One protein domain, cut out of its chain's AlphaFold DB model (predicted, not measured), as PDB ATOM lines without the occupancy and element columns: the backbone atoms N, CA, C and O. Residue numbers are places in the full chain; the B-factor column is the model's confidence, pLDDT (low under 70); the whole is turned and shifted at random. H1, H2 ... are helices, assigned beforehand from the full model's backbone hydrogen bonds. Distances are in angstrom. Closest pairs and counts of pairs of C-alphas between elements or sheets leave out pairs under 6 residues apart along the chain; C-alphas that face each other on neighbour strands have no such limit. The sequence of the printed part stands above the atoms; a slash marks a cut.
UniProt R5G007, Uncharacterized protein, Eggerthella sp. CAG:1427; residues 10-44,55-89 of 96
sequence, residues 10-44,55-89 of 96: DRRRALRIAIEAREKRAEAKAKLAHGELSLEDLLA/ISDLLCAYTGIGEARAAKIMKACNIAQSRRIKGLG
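Overview. This is residues 10 to 44 and 55 to 89 of the 96 residues of an uncharacterized protein of Eggerthella sp. CAG:1427 (UniProt R5G007). One long helix, H1, is an arm that sticks out with its residues 10 to 24 from a small head of short helices and loops at its other end. In that head H3 is in the middle, with H4 packed on it and H2 and H5 near it. The printed part has 70 residues with five named helices, H1 to H5 in order along the chain, and no named strand; the class is all helix. The whole is loose, with a radius of gyration of the C-alphas of 13.9 A, and elongated, spanning 44 by 25 by 22 A.

Along the chain. H1, residues 10 to 34, begins at C-alpha 10 (22.525, 14.685, -9.378) and is 36.4 A long. H2, residues 39 to 43, measures 6.3 A, and H3, residues 55 to 59, 6.1 A. H4, residues 67 to 76, is 14.1 A long. H5, residues 85 to 88, measures 5.5 A and ends at C-alpha 88 (10.288, 5.792, 18.439).

Arrangement. H3 touches H4, the closest C-alphas being those of Leu 59 and Ala 70, 5.6 A apart. H1 and H3 are close but not clearly touching, with the C-alphas of Lys 29 and Leu 58 closest at 6.6 A. So are H2 and H5, at Leu 43 and Ile 85, whose C-alphas are 6.2 A apart. H4 is apart from H1, H2 and H5. In H2, H3 and H4 every O i to N i+4 pair is within hydrogen-bond range, in H1 20 of 21; H5 is too short for such a pair.

Size, cuts and confidence. The C-alphas farthest apart, those of Asp 10 and Ala 76, are 43.9 A apart. Residues 45 to 54 are not printed, and C-alphas 44 and 55 are 13.6 A apart across this cut. Of the links that are printed whole, H1 to H2 is tight, and H3 to H4 and H4 to H5 are short. Mean pLDDT of the printed part is 90.2; residue 89 is under 70.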
ATOM      1  N   ASP A  10      22.789  14.842 -10.814       87.25
ATOM      2  CA  ASP A  10      22.525  14.685  -9.378       87.25
ATOM      3  C   ASP A  10      21.198  15.317  -8.972       87.25
ATOM      4  O   ASP A  10      20.432  14.723  -8.213       87.25
ATOM      5  N   ARG A  11      20.880  16.488  -9.537       86.50
ATOM      6  CA  ARG A  11      19.585  17.143  -9.311       86.50
ATOM      7  C   ARG A  11      18.432  16.276  -9.798       86.50
ATOM      8  O   ARG A  11      17.478  16.067  -9.053       86.50
ATOM      9  N   ARG A  12      18.521  15.731 -11.014       90.06
ATOM     10  CA  ARG A  12      17.491  14.834 -11.565       90.06
ATOM     11  C   ARG A  12      17.331  13.567 -10.722       90.06
ATOM     12  O   ARG A  12      16.202  13.165 -10.448       90.06
ATOM     13  N   ARG A  13      18.438  12.971 -10.263       89.50
ATOM     14  CA  ARG A  13      18.414  11.804  -9.365       89.50
ATOM     15  C   ARG A  13      17.743  12.125  -8.030       89.50
ATOM     16  O   ARG A  13      16.840  11.399  -7.626       89.50
ATOM     17  N   ALA A  14      18.125  13.226  -7.386       88.81
ATOM     18  CA  ALA A  14      17.538  13.661  -6.119       88.81
ATOM     19  C   ALA A  14      16.036  13.962  -6.248       88.81
ATOM     20  O   ALA A  14      15.254  13.582  -5.379       88.81
ATOM     21  N   LEU A  15      15.618  14.593  -7.353       91.94
ATOM     22  CA  LEU A  15      14.205  14.847  -7.638       91.94
ATOM     23  C   LEU A  15      13.409  13.547  -7.759       91.94
ATOM     24  O   LEU A  15      12.353  13.436  -7.141       91.94
ATOM     25  N   ARG A  16      13.928  12.557  -8.494       92.44
ATOM     26  CA  ARG A  16      13.275  11.249  -8.644       92.44
ATOM     27  C   ARG A  16      13.106  10.542  -7.300       92.44
ATOM     28  O   ARG A  16      12.001  10.121  -6.982       92.44
ATOM     29  N   ILE A  17      14.159  10.506  -6.481       90.38
ATOM     30  CA  ILE A  17      14.106   9.929  -5.127       90.38
ATOM     31  C   ILE A  17      13.065  10.665  -4.266       90.38
ATOM     32  O   ILE A  17      12.307  10.049  -3.523       90.38
ATOM     33  N   ALA A  18      12.988  11.994  -4.376       91.75
ATOM     34  CA  ALA A  18      12.023  12.784  -3.620       91.75
ATOM     35  C   ALA A  18      10.570  12.574  -4.081       91.75
ATOM     36  O   ALA A  18       9.657  12.737  -3.270       91.75
ATOM     37  N   ILE A  19      10.336  12.274  -5.361       94.69
ATOM     38  CA  ILE A  19       9.008  11.926  -5.888       94.69
ATOM     39  C   ILE A  19       8.597  10.555  -5.356       94.69
ATOM     40  O   ILE A  19       7.575  10.468  -4.680       94.69
ATOM     41  N   GLU A  20       9.450   9.545  -5.520       94.56
ATOM     42  CA  GLU A  20       9.203   8.186  -5.027       94.56
ATOM     43  C   GLU A  20       8.916   8.184  -3.514       94.56
ATOM     44  O   GLU A  20       7.947   7.597  -3.036       94.56
ATOM     45  N   ALA A  21       9.692   8.947  -2.738       93.25
ATOM     46  CA  ALA A  21       9.467   9.081  -1.304       93.25
ATOM     47  C   ALA A  21       8.150   9.793  -0.948       93.25
ATOM     48  O   ALA A  21       7.648   9.617   0.161       93.25
ATOM     49  N   ARG A  22       7.601  10.662  -1.807       94.06
ATOM     50  CA  ARG A  22       6.277  11.278  -1.587       94.06
ATOM     51  C   ARG A  22       5.162  10.297  -1.927       94.06
ATOM     52  O   ARG A  22       4.216  10.206  -1.148       94.06
ATOM     53  N   GLU A  23       5.304   9.561  -3.024       94.69
ATOM     54  CA  GLU A  23       4.345   8.547  -3.477       94.69
ATOM     55  C   GLU A  23       4.181   7.440  -2.436       94.69
ATOM     56  O   GLU A  23       3.071   7.223  -1.957       94.69
ATOM     57  N   LYS A  24       5.286   6.859  -1.953       93.81
ATOM     58  CA  LYS A  24       5.267   5.841  -0.887       93.81
ATOM     59  C   LYS A  24       4.540   6.306   0.377       93.81
ATOM     60  O   LYS A  24       3.772   5.563   0.980       93.81
ATOM     61  N   ARG A  25       4.758   7.561   0.787       93.75
ATOM     62  CA  ARG A  25       4.090   8.137   1.966       93.75
ATOM     63  C   ARG A  25       2.595   8.354   1.740       93.75
ATOM     64  O   ARG A  25       1.823   8.220   2.686       93.75
ATOM     65  N   ALA A  26       2.192   8.732   0.529       94.19
ATOM     66  CA  ALA A  26       0.785   8.888   0.176       94.19
ATOM     67  C   ALA A  26       0.074   7.529   0.142       94.19
ATOM     68  O   ALA A  26      -0.999   7.392   0.724       94.19
ATOM     69  N   GLU A  27       0.711   6.518  -0.450       93.69
ATOM     70  CA  GLU A  27       0.205   5.146  -0.490       93.69
ATOM     71  C   GLU A  27       0.037   4.564   0.919       93.69
ATOM     72  O   GLU A  27      -1.030   4.056   1.250       93.69
ATOM     73  N   ALA A  28       1.039   4.717   1.791       92.62
ATOM     74  CA  ALA A  28       0.944   4.276   3.181       92.62
ATOM     75  C   ALA A  28      -0.243   4.920   3.920       92.62
ATOM     76  O   ALA A  28      -0.961   4.239   4.648       92.62
ATOM     77  N   LYS A  29      -0.494   6.221   3.707       91.81
ATOM     78  CA  LYS A  29      -1.661   6.905   4.292       91.81
ATOM     79  C   LYS A  29      -2.982   6.374   3.747       91.81
ATOM     80  O   LYS A  29      -3.916   6.215   4.524       91.81
ATOM     81  N   ALA A  30      -3.066   6.109   2.444       92.44
ATOM     82  CA  ALA A  30      -4.266   5.536   1.841       92.44
ATOM     83  C   ALA A  30      -4.557   4.144   2.421       92.44
ATOM     84  O   ALA A  30      -5.666   3.894   2.886       92.44
ATOM     85  N   LYS A  31      -3.542   3.276   2.502       92.06
ATOM     86  CA  LYS A  31      -3.685   1.935   3.088       92.06
ATOM     87  C   LYS A  31      -4.077   1.975   4.566       92.06
ATOM     88  O   LYS A  31      -4.937   1.204   4.978       92.06
ATOM     89  N   LEU A  32      -3.516   2.904   5.348       91.81
ATOM     90  CA  LEU A  32      -3.933   3.135   6.739       91.81
ATOM     91  C   LEU A  32      -5.404   3.557   6.837       91.81
ATOM     92  O   LEU A  32      -6.128   3.065   7.699       91.81
ATOM     93  N   ALA A  33      -5.852   4.455   5.956       89.62
ATOM     94  CA  ALA A  33      -7.237   4.918   5.935       89.62
ATOM     95  C   ALA A  33      -8.220   3.780   5.617       89.62
ATOM     96  O   ALA A  33      -9.309   3.739   6.183       89.62
ATOM     97  N   HIS A  34      -7.826   2.849   4.744       89.12
ATOM     98  CA  HIS A  34      -8.622   1.679   4.367       89.12
ATOM     99  C   HIS A  34      -8.465   0.479   5.317       89.12
ATOM    100  O   HIS A  34      -9.191  -0.501   5.175       89.12
ATOM    101  N   GLY A  35      -7.556   0.550   6.295       86.62
ATOM    102  CA  GLY A  35      -7.275  -0.554   7.217       86.62
ATOM    103  C   GLY A  35      -6.501  -1.721   6.590       86.62
ATOM    104  O   GLY A  35      -6.432  -2.788   7.186       86.62
ATOM    105  N   GLU A  36      -5.912  -1.526   5.408       88.88
ATOM    106  CA  GLU A  36      -5.068  -2.517   4.719       88.88
ATOM    107  C   GLU A  36      -3.649  -2.585   5.296       88.88
ATOM    108  O   GLU A  36      -2.915  -3.539   5.054       88.88
ATOM    109  N   LEU A  37      -3.251  -1.546   6.032       88.56
ATOM    110  CA  LEU A  37      -1.958  -1.434   6.689       88.56
ATOM    111  C   LEU A  37      -2.187  -1.042   8.144       88.56
ATOM    112  O   LEU A  37      -2.986  -0.145   8.426       88.56
ATOM    113  N   SER A  38      -1.488  -1.693   9.068       87.25
ATOM    114  CA  SER A  38      -1.523  -1.318  10.477       87.25
ATOM    115  C   SER A  38      -0.401  -0.331  10.817       87.25
ATOM    116  O   SER A  38       0.588  -0.181  10.095       87.25
ATOM    117  N   LEU A  39      -0.542   0.364  11.949       85.06
ATOM    118  CA  LEU A  39       0.543   1.195  12.463       85.06
ATOM    119  C   LEU A  39       1.754   0.333  12.853       85.06
ATOM    120  O   LEU A  39       2.881   0.782  12.685       85.06
ATOM    121  N   GLU A  40       1.532  -0.895  13.325       86.44
ATOM    122  CA  GLU A  40       2.586  -1.847  13.694       86.44
ATOM    123  C   GLU A  40       3.456  -2.212  12.485       86.44
ATOM    124  O   GLU A  40       4.682  -2.143  12.574       86.44
ATOM    125  N   ASP A  41       2.839  -2.463  11.326       87.62
ATOM    126  CA  ASP A  41       3.555  -2.733  10.071       87.62
ATOM    127  C   ASP A  41       4.447  -1.552   9.659       87.62
ATOM    128  O   ASP A  41       5.574  -1.725   9.192       87.62
ATOM    129  N   LEU A  42       3.964  -0.322   9.864       86.81
ATOM    130  CA  LEU A  42       4.742   0.889   9.606       86.81
ATOM    131  C   LEU A  42       5.854   1.122  10.626       86.81
ATOM    132  O   LEU A  42       6.847   1.761  10.288       86.81
ATOM    133  N   LEU A  43       5.705   0.651  11.863       85.81
ATOM    134  CA  LEU A  43       6.762   0.721  12.873       85.81
ATOM    135  C   LEU A  43       7.864  -0.311  12.615       85.81
ATOM    136  O   LEU A  43       9.017  -0.050  12.949       85.81
ATOM    137  N   ALA A  44       7.520  -1.444  12.002       86.75
ATOM    138  CA  ALA A  44       8.453  -2.498  11.616       86.75
ATOM    139  C   ALA A  44       9.164  -2.239  10.273       86.75
ATOM    140  O   ALA A  44      10.006  -3.034   9.862       86.75
ATOM    141  N   ILE A  55       4.167  10.642  13.520       92.06
ATOM    142  CA  ILE A  55       3.129   9.749  14.057       92.06
ATOM    143  C   ILE A  55       1.773  10.455  14.090       92.06
ATOM    144  O   ILE A  55       0.767   9.846  13.746       92.06
ATOM    145  N   SER A  56       1.748  11.749  14.427       92.38
ATOM    146  CA  SER A  56       0.536  12.578  14.392       92.38
ATOM    147  C   SER A  56      -0.179  12.484  13.043       92.38
ATOM    148  O   SER A  56      -1.386  12.287  12.983       92.38
ATOM    149  N   ASP A  57       0.591  12.565  11.957       92.81
ATOM    150  CA  ASP A  57       0.067  12.591  10.593       92.81
ATOM    151  C   ASP A  57      -0.433  11.213  10.145       92.81
ATOM    152  O   ASP A  57      -1.288  11.136   9.264       92.81
ATOM    153  N   LEU A  58       0.125  10.139  10.711       92.19
ATOM    154  CA  LEU A  58      -0.311   8.762  10.477       92.19
ATOM    155  C   LEU A  58      -1.585   8.457  11.261       92.19
ATOM    156  O   LEU A  58      -2.515   7.883  10.710       92.19
ATOM    157  N   LEU A  59      -1.668   8.910  12.515       91.69
ATOM    158  CA  LEU A  59      -2.887   8.805  13.315       91.69
ATOM    159  C   LEU A  59      -4.051   9.534  12.637       91.69
ATOM    160  O   LEU A  59      -5.146   8.991  12.569       91.69
ATOM    161  N   CYS A  60      -3.804  10.718  12.072       92.62
ATOM    162  CA  CYS A  60      -4.811  11.456  11.309       92.62
ATOM    163  C   CYS A  60      -5.202  10.808   9.967       92.62
ATOM    164  O   CYS A  60      -6.145  11.275   9.336       92.62
ATOM    165  N   ALA A  61      -4.484   9.782   9.492       92.12
ATOM    166  CA  ALA A  61      -4.864   9.067   8.273       92.12
ATOM    167  C   ALA A  61      -6.033   8.098   8.512       92.12
ATOM    168  O   ALA A  61      -6.776   7.798   7.583       92.12
ATOM    169  N   TYR A  62      -6.229   7.641   9.752       89.00
ATOM    170  CA  TYR A  62      -7.352   6.778  10.104       89.00
ATOM    171  C   TYR A  62      -8.684   7.522  10.003       89.00
ATOM    172  O   TYR A  62      -8.851   8.633  10.519       89.00
ATOM    173  N   THR A  63      -9.680   6.875   9.395       88.19
ATOM    174  CA  THR A  63     -11.034   7.423   9.306       88.19
ATOM    175  C   THR A  63     -11.598   7.688  10.705       88.19
ATOM    176  O   THR A  63     -11.677   6.798  11.547       88.19
ATOM    177  N   GLY A  64     -11.993   8.936  10.974       88.75
ATOM    178  CA  GLY A  64     -12.556   9.341  12.268       88.75
ATOM    179  C   GLY A  64     -11.539   9.820  13.315       88.75
ATOM    180  O   GLY A  64     -11.948  10.204  14.420       88.75
ATOM    181  N   ILE A  65     -10.243   9.866  12.990       92.00
ATOM    182  CA  ILE A  65      -9.208  10.485  13.829       92.00
ATOM    183  C   ILE A  65      -8.760  11.801  13.184       92.00
ATOM    184  O   ILE A  65      -8.055  11.817  12.187       92.00
ATOM    185  N   GLY A  66      -9.174  12.929  13.767       92.94
ATOM    186  CA  GLY A  66      -8.645  14.254  13.417       92.94
ATOM    187  C   GLY A  66      -7.500  14.686  14.337       92.94
ATOM    188  O   GLY A  66      -7.197  14.009  15.321       92.94
ATOM    189  N   GLU A  67      -6.932  15.868  14.088       93.19
ATOM    190  CA  GLU A  67      -5.786  16.409  14.844       93.19
ATOM    191  C   GLU A  67      -6.016  16.427  16.361       93.19
ATOM    192  O   GLU A  67      -5.157  16.003  17.130       93.19
ATOM    193  N   ALA A  68      -7.205  16.837  16.813       94.69
ATOM    194  CA  ALA A  68      -7.533  16.875  18.237       94.69
ATOM    195  C   ALA A  68      -7.551  15.479  18.885       94.69
ATOM    196  O   ALA A  68      -7.156  15.322  20.042       94.69
ATOM    197  N   ARG A  69      -8.012  14.453  18.155       93.75
ATOM    198  CA  ARG A  69      -8.016  13.060  18.633       93.75
ATOM    199  C   ARG A  69      -6.611  12.471  18.596       93.75
ATOM    200  O   ARG A  69      -6.191  11.907  19.601       93.75
ATOM    201  N   ALA A  70      -5.869  12.677  17.511       94.06
ATOM    202  CA  ALA A  70      -4.469  12.276  17.413       94.06
ATOM    203  C   ALA A  70      -3.633  12.894  18.544       94.06
ATOM    204  O   ALA A  70      -2.889  12.189  19.225       94.06
ATOM    205  N   ALA A  71      -3.831  14.183  18.838       93.56
ATOM    206  CA  ALA A  71      -3.129  14.863  19.916       93.56
ATOM    207  C   ALA A  71      -3.437  14.268  21.298       93.56
ATOM    208  O   ALA A  71      -2.526  14.090  22.109       93.56
ATOM    209  N   LYS A  72      -4.706  13.918  21.556       94.69
ATOM    210  CA  LYS A  72      -5.121  13.230  22.789       94.69
ATOM    211  C   LYS A  72      -4.481  11.847  22.916       94.69
ATOM    212  O   LYS A  72      -3.967  11.542  23.986       94.69
ATOM    213  N   ILE A  73      -4.476  11.054  21.843       92.44
ATOM    214  CA  ILE A  73      -3.859   9.717  21.815       92.44
ATOM    215  C   ILE A  73      -2.361   9.825  22.105       92.44
ATOM    216  O   ILE A  73      -1.858   9.195  23.027       92.44
ATOM    217  N   MET A  74      -1.655  10.703  21.391       92.00
ATOM    218  CA  MET A  74      -0.224  10.915  21.610       92.00
ATOM    219  C   MET A  74       0.088  11.381  23.035       92.00
ATOM    220  O   MET A  74       1.050  10.905  23.631       92.00
ATOM    221  N   LYS A  75      -0.737  12.268  23.608       93.31
ATOM    222  CA  LYS A  75      -0.590  12.706  25.002       93.31
ATOM    223  C   LYS A  75      -0.805  11.553  25.986       93.31
ATOM    224  O   LYS A  75      -0.038  11.442  26.935       93.31
ATOM    225  N   ALA A  76      -1.811  10.707  25.759       92.94
ATOM    226  CA  ALA A  76      -2.072   9.533  26.591       92.94
ATOM    227  C   ALA A  76      -0.897   8.541  26.568       92.94
ATOM    228  O   ALA A  76      -0.547   7.986  27.601       92.94
ATOM    229  N   CYS A  77      -0.235   8.395  25.418       89.75
ATOM    230  CA  CYS A  77       0.963   7.568  25.265       89.75
ATOM    231  C   CYS A  77       2.274   8.274  25.675       89.75
ATOM    232  O   CYS A  77       3.348   7.710  25.485       89.75
ATOM    233  N   ASN A  78       2.221   9.508  26.193       90.12
ATOM    234  CA  ASN A  78       3.394  10.329  26.521       90.12
ATOM    235  C   ASN A  78       4.381  10.529  25.343       90.12
ATOM    236  O   ASN A  78       5.599  10.594  25.511       90.12
ATOM    237  N   ILE A  79       3.847  10.640  24.122       89.94
ATOM    238  CA  ILE A  79       4.612  10.856  22.891       89.94
ATOM    239  C   ILE A  79       4.503  12.330  22.489       89.94
ATOM    240  O   ILE A  79       3.412  12.879  22.331       89.94
ATOM    241  N   ALA A  80       5.643  12.988  22.265       90.62
ATOM    242  CA  ALA A  80       5.659  14.367  21.778       90.62
ATOM    243  C   ALA A  80       5.141  14.473  20.328       90.62
ATOM    244  O   ALA A  80       5.490  13.654  19.480       90.62
ATOM    245  N   GLN A  81       4.387  15.532  20.009       88.75
ATOM    246  CA  GLN A  81       3.754  15.755  18.689       88.75
ATOM    247  C   GLN A  81       4.734  15.791  17.504       88.75
ATOM    248  O   GLN A  81       4.374  15.501  16.368       88.75
ATOM    249  N   SER A  82       5.994  16.154  17.748       90.31
ATOM    250  CA  SER A  82       7.037  16.209  16.719       90.31
ATOM    251  C   SER A  82       7.691  14.853  16.427       90.31
ATOM    252  O   SER A  82       8.539  14.774  15.533       90.31
ATOM    253  N   ARG A  83       7.334  13.791  17.168       91.06
ATOM    254  CA  ARG A  83       7.937  12.464  17.015       91.06
ATOM    255  C   ARG A  83       7.605  11.839  15.658       91.06
ATOM    256  O   ARG A  83       6.491  11.930  15.140       91.06
ATOM    257  N   ARG A  84       8.621  11.179  15.103       92.12
ATOM    258  CA  ARG A  84       8.586  10.427  13.843       92.12
ATOM    259  C   ARG A  84       8.757   8.942  14.124       92.12
ATOM    260  O   ARG A  84       9.297   8.616  15.179       92.12
ATOM    261  N   ILE A  85       8.391   8.086  13.169       89.81
ATOM    262  CA  ILE A  85       8.543   6.624  13.289       89.81
ATOM    263  C   ILE A  85       9.968   6.257  13.725       89.81
ATOM    264  O   ILE A  85      10.151   5.626  14.760       89.81
ATOM    265  N   LYS A  86      10.995   6.766  13.030       87.69
ATOM    266  CA  LYS A  86      12.404   6.507  13.385       87.69
ATOM    267  C   LYS A  86      12.764   6.899  14.824       87.69
ATOM    268  O   LYS A  86      13.629   6.292  15.443       87.69
ATOM    269  N   GLY A  87      12.137   7.952  15.345       81.31
ATOM    270  CA  GLY A  87      12.392   8.488  16.685       81.31
ATOM    271  C   GLY A  87      11.631   7.774  17.803       81.31
ATOM    272  O   GLY A  87      11.706   8.220  18.947       81.31
ATOM    273  N   LEU A  88      10.880   6.719  17.474       78.50
ATOM    274  CA  LEU A  88      10.288   5.792  18.439       78.50
ATOM    275  C   LEU A  88      11.228   4.641  18.813       78.50
ATOM    276  O   LEU A  88      10.881   3.852  19.690       78.50
ATOM    277  N   GLY A  89      12.403   4.559  18.174       59.44
ATOM    278  CA  GLY A  89      13.431   3.572  18.487       59.44
ATOM    279  C   GLY A  89      13.672   3.485  19.993       59.44
ATOM    280  O   GLY A  89      13.985   4.491  20.622       59.44
TER     281      GLY A  89